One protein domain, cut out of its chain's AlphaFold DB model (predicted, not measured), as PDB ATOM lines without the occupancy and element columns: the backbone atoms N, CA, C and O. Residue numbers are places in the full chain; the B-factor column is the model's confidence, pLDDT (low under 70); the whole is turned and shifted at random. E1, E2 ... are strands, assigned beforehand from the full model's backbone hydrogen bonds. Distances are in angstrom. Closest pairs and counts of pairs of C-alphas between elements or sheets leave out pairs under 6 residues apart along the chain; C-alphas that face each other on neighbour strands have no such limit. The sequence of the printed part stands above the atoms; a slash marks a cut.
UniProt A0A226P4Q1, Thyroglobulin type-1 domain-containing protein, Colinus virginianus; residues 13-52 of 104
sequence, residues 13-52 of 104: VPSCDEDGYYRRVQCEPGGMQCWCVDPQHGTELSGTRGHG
ATOM      1  N   VAL A  13      18.569 107.114  74.176       82.25
ATOM      2  CA  VAL A  13      18.721 105.728  73.715       82.25
ATOM      3  C   VAL A  13      18.574 105.713  72.193       82.25
ATOM      4  O   VAL A  13      17.478 105.995  71.697       82.25
ATOM      5  N   PRO A  14      19.643 105.395  71.445       84.12
ATOM      6  CA  PRO A  14      19.574 105.333  70.001       84.12
ATOM      7  C   PRO A  14      18.671 104.185  69.561       84.12
ATOM      8  O   PRO A  14      18.619 103.117  70.169       84.12
ATOM      9  N   SER A  15      17.955 104.422  68.474       87.75
ATOM     10  CA  SER A  15      17.169 103.396  67.819       87.75
ATOM     11  C   SER A  15      18.045 102.597  66.850       87.75
ATOM     12  O   SER A  15      18.832 103.180  66.102       87.75
ATOM     13  N   CYS A  16      17.893 101.272  66.868       89.50
ATOM     14  CA  CYS A  16      18.594 100.338  65.986       89.50
ATOM     15  C   CYS A  16      17.609  99.592  65.074       89.50
ATOM     16  O   CYS A  16      16.393  99.607  65.317       89.50
ATOM     17  N   ASP A  17      18.151  99.002  64.015       88.44
ATOM     18  CA  ASP A  17      17.463  98.153  63.045       88.44
ATOM     19  C   ASP A  17      17.549  96.659  63.429       88.44
ATOM     20  O   ASP A  17      18.201  96.310  64.418       88.44
ATOM     21  N   GLU A  18      16.893  95.777  62.671       91.25
ATOM     22  CA  GLU A  18      16.851  94.327  62.932       91.25
ATOM     23  C   GLU A  18      18.236  93.681  62.802       91.25
ATOM     24  O   GLU A  18      18.581  92.773  63.560       91.25
ATOM     25  N   ASP A  19      19.058  94.215  61.902       88.69
ATOM     26  CA  ASP A  19      20.456  93.831  61.707       88.69
ATOM     27  C   ASP A  19      21.393  94.342  62.824       88.69
ATOM     28  O   ASP A  19      22.577  94.008  62.857       88.69
ATOM     29  N   GLY A  20      20.886  95.165  63.752       88.69
ATOM     30  CA  GLY A  20      21.662  95.744  64.854       88.69
ATOM     31  C   GLY A  20      22.423  97.029  64.505       88.69
ATOM     32  O   GLY A  20      23.091  97.589  65.374       88.69
ATOM     33  N   TYR A  21      22.295  97.531  63.275       87.62
ATOM     34  CA  TYR A  21      22.813  98.843  62.870       87.62
ATOM     35  C   TYR A  21      21.980  99.988  63.452       87.62
ATOM     36  O   TYR A  21      20.808  99.815  63.791       87.62
ATOM     37  N   TYR A  22      22.560 101.186  63.538       88.44
ATOM     38  CA  TYR A  22      21.812 102.371  63.953       88.44
ATOM     39  C   TYR A  22      20.772 102.734  62.891       88.44
ATOM     40  O   TYR A  22      21.081 102.818  61.700       88.44
ATOM     41  N   ARG A  23      19.528 102.992  63.314       89.56
ATOM     42  CA  ARG A  23      18.522 103.532  62.399       89.56
ATOM     43  C   ARG A  23      18.968 104.912  61.951       89.56
ATOM     44  O   ARG A  23      19.319 105.747  62.779       89.56
ATOM     45  N   ARG A  24      18.903 105.150  60.638       88.88
ATOM     46  CA  ARG A  24      19.351 106.411  60.038       88.88
ATOM     47  C   ARG A  24      18.635 107.617  60.631       88.88
ATOM     48  O   ARG A  24      19.262 108.644  60.803       88.88
ATOM     49  N   VAL A  25      17.350 107.493  60.962       90.44
ATOM     50  CA  VAL A  25      16.577 108.554  61.617       90.44
ATOM     51  C   VAL A  25      16.518 108.296  63.115       90.44
ATOM     52  O   VAL A  25      15.952 107.292  63.554       90.44
ATOM     53  N   GLN A  26      17.024 109.251  63.888       90.38
ATOM     54  CA  GLN A  26      16.946 109.275  65.343       90.38
ATOM     55  C   GLN A  26      16.084 110.447  65.793       90.38
ATOM     56  O   GLN A  26      16.221 111.544  65.270       90.38
ATOM     57  N   CYS A  27      15.200 110.225  66.763       89.75
ATOM     58  CA  CYS A  27      14.299 111.251  67.283       89.75
ATOM     59  C   CYS A  27      14.466 111.394  68.790       89.75
ATOM     60  O   CYS A  27      14.524 110.387  69.492       89.75
ATOM     61  N   GLU A  28      14.482 112.625  69.297       87.25
ATOM     62  CA  GLU A  28      14.580 112.889  70.734       87.25
ATOM     63  C   GLU A  28      13.427 112.244  71.528       87.25
ATOM     64  O   GLU A  28      12.343 112.011  70.977       87.25
ATOM     65  N   PRO A  29      13.608 111.981  72.835       79.31
ATOM     66  CA  PRO A  29      12.524 111.519  73.696       79.31
ATOM     67  C   PRO A  29      11.400 112.564  73.742       79.31
ATOM     68  O   PRO A  29      11.522 113.603  74.382       79.31
ATOM     69  N   GLY A  30      10.300 112.283  73.044       78.81
ATOM     70  CA  GLY A  30       9.189 113.219  72.834       78.81
ATOM     71  C   GLY A  30       8.919 113.544  71.361       78.81
ATOM     72  O   GLY A  30       7.872 114.107  71.054       78.81
ATOM     73  N   GLY A  31       9.818 113.152  70.450       80.44
ATOM     74  CA  GLY A  31       9.632 113.252  69.000       80.44
ATOM     75  C   GLY A  31       9.624 114.685  68.462       80.44
ATOM     76  O   GLY A  31       9.056 114.929  67.400       80.44
ATOM     77  N   MET A  32      10.194 115.642  69.201       83.94
ATOM     78  CA  MET A  32      10.123 117.064  68.848       83.94
ATOM     79  C   MET A  32      11.148 117.442  67.771       83.94
ATOM     80  O   MET A  32      10.819 118.221  66.875       83.94
ATOM     81  N   GLN A  33      12.360 116.890  67.828       88.62
ATOM     82  CA  GLN A  33      13.339 116.922  66.749       88.62
ATOM     83  C   GLN A  33      13.825 115.516  66.416       88.62
ATOM     84  O   GLN A  33      14.065 114.688  67.299       88.62
ATOM     85  N   CYS A  34      14.020 115.291  65.124       91.81
ATOM     86  CA  CYS A  34      14.708 114.132  64.592       91.81
ATOM     87  C   CYS A  34      15.914 114.579  63.764       91.81
ATOM     88  O   CYS A  34      15.947 115.699  63.255       91.81
ATOM     89  N   TRP A  35      16.915 113.718  63.654       91.38
ATOM     90  CA  TRP A  35      18.149 113.948  62.914       91.38
ATOM     91  C   TRP A  35      18.599 112.664  62.227       91.38
ATOM     92  O   TRP A  35      18.174 111.563  62.590       91.38
ATOM     93  N   CYS A  36      19.466 112.823  61.233       91.44
ATOM     94  CA  CYS A  36      20.115 111.703  60.588       91.44
ATOM     95  C   CYS A  36      21.369 111.298  61.365       91.44
ATOM     96  O   CYS A  36      22.133 112.151  61.825       91.44
ATOM     97  N   VAL A  37      21.606 109.996  61.467       90.00
ATOM     98  CA  VAL A  37      22.851 109.421  61.970       90.00
ATOM     99  C   VAL A  37      23.442 108.439  60.970       90.00
ATOM    100  O   VAL A  37      22.728 107.840  60.163       90.00
ATOM    101  N   ASP A  38      24.751 108.250  61.060       88.19
ATOM    102  CA  ASP A  38      25.448 107.199  60.330       88.19
ATOM    103  C   ASP A  38      25.039 105.802  60.859       88.19
ATOM    104  O   ASP A  38      25.095 105.573  62.066       88.19
ATOM    105  N   PRO A  39      24.638 104.844  60.004       86.94
ATOM    106  CA  PRO A  39      24.182 103.523  60.429       86.94
ATOM    107  C   PRO A  39      25.303 102.656  61.018       86.94
ATOM    108  O   PRO A  39      25.012 101.739  61.786       86.94
ATOM    109  N   GLN A  40      26.570 102.940  60.691       85.00
ATOM    110  CA  GLN A  40      27.724 102.181  61.183       85.00
ATOM    111  C   GLN A  40      28.210 102.717  62.534       85.00
ATOM    112  O   GLN A  40      28.480 101.940  63.446       85.00
ATOM    113  N   HIS A  41      28.294 104.041  62.677       84.44
ATOM    114  CA  HIS A  41      28.892 104.699  63.842       84.44
ATOM    115  C   HIS A  41      27.866 105.346  64.784       84.44
ATOM    116  O   HIS A  41      28.224 105.754  65.887       84.44
ATOM    117  N   GLY A  42      26.614 105.519  64.354       86.31
ATOM    118  CA  GLY A  42      25.574 106.218  65.116       86.31
ATOM    119  C   GLY A  42      25.833 107.718  65.293       86.31
ATOM    120  O   GLY A  42      25.234 108.347  66.164       86.31
ATOM    121  N   THR A  43      26.740 108.300  64.500       85.88
ATOM    122  CA  THR A  43      27.139 109.710  64.620       85.88
ATOM    123  C   THR A  43      26.120 110.616  63.941       85.88
ATOM    124  O   THR A  43      25.758 110.367  62.795       85.88
ATOM    125  N   GLU A  44      25.678 111.673  64.629       88.38
ATOM    126  CA  GLU A  44      24.787 112.687  64.056       88.38
ATOM    127  C   GLU A  44      25.436 113.397  62.865       88.38
ATOM    128  O   GLU A  44      26.546 113.928  62.944       88.38
ATOM    129  N   LEU A  45      24.688 113.458  61.767       86.00
ATOM    130  CA  LEU A  45      25.028 114.241  60.594       86.00
ATOM    131  C   LEU A  45      24.657 115.702  60.856       86.00
ATOM    132  O   LEU A  45      23.483 116.060  60.993       86.00
ATOM    133  N   SER A  46      25.673 116.559  60.928       83.94
ATOM    134  CA  SER A  46      25.490 117.985  61.209       83.94
ATOM    135  C   SER A  46      24.546 118.639  60.195       83.94
ATOM    136  O   SER A  46      24.698 118.471  58.989       83.94
ATOM    137  N   GLY A  47      23.569 119.402  60.687       84.56
ATOM    138  CA  GLY A  47      22.589 120.101  59.845       84.56
ATOM    139  C   GLY A  47      21.359 119.276  59.449       84.56
ATOM    140  O   GLY A  47      20.482 119.808  58.777       84.56
ATOM    141  N   THR A  48      21.250 118.021  59.897       87.69
ATOM    142  CA  THR A  48      20.068 117.173  59.634       87.69
ATOM    143  C   THR A  48      19.008 117.230  60.736       87.69
ATOM    144  O   THR A  48      17.904 116.717  60.561       87.69
ATOM    145  N   ARG A  49      19.315 117.872  61.873       89.44
ATOM    146  CA  ARG A  49      18.383 118.026  62.993       89.44
ATOM    147  C   ARG A  49      17.257 118.997  62.642       89.44
ATOM    148  O   ARG A  49      17.489 120.188  62.448       89.44
ATOM    149  N   GLY A  50      16.024 118.498  62.634       88.25
ATOM    150  CA  GLY A  50      14.835 119.268  62.292       88.25
ATOM    151  C   GLY A  50      13.566 118.739  62.951       88.25
ATOM    152  O   GLY A  50      13.556 117.692  63.593       88.25
ATOM    153  N   HIS A  51      12.477 119.491  62.806       86.31
ATOM    154  CA  HIS A  51      11.149 119.040  63.215       86.31
ATOM    155  C   HIS A  51      10.555 118.124  62.137       86.31
ATOM    156  O   HIS A  51      10.509 118.506  60.969       86.31
ATOM    157  N   GLY A  52      10.043 116.959  62.535       83.94
ATOM    158  CA  GLY A  52       9.457 115.976  61.618       83.94
ATOM    159  C   GLY A  52      10.400 114.812  61.314       83.94
ATOM    160  O   GLY A  52      11.316 114.547  62.082       83.94
TER     161      GLY A  52
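AT A GLANCE: This is residues 13 to 52 of the 104 residues of the protein "Thyroglobulin type-1 domain-containing protein" of Colinus virginianus (UniProt A0A226P4Q1). With little regular structure, the domain is mostly loops around a small two-stranded hairpin, E1 and E2. Before it, residues 13 to 24 swing out in a loop and come back into E1; after it, residues 37 to 52 loop out and fold back past E2. The printed part has 40 residues, of which 6 are in named elements, E1 then E2, with no named helix: all strand, order E1 - E2, antiparallel. It is compact, with a radius of gyration of the C-alphas of 9.7 A and spans of 27 by 20 by 14 A.

HOW THE PARTS SIT: E1, residues 25 to 27, and E2, residues 34 to 36, form a hairpin, antiparallel at 150 degrees between their directions. C-alphas 25 and 36 face each other at 4.8 A. N 26 and O 35 are within hydrogen-bond range at 2.9 A, as are N 35 and O 26 at 2.8 A.

IN THESE COORDINATES: E1 begins at C-alpha 25 (16.577, 108.554, 61.617) and is 6.7 A long. E2 ends at C-alpha 36 (20.115, 111.703, 60.588) and is 7.2 A long.

THE WHOLE: The C-alphas of Asp 19 and His 51 are the two farthest apart, 26.9 A. The link from E1 to E2 is short, with 6 residues. The printed part has no cut, and no printed residue is under pLDDT 70.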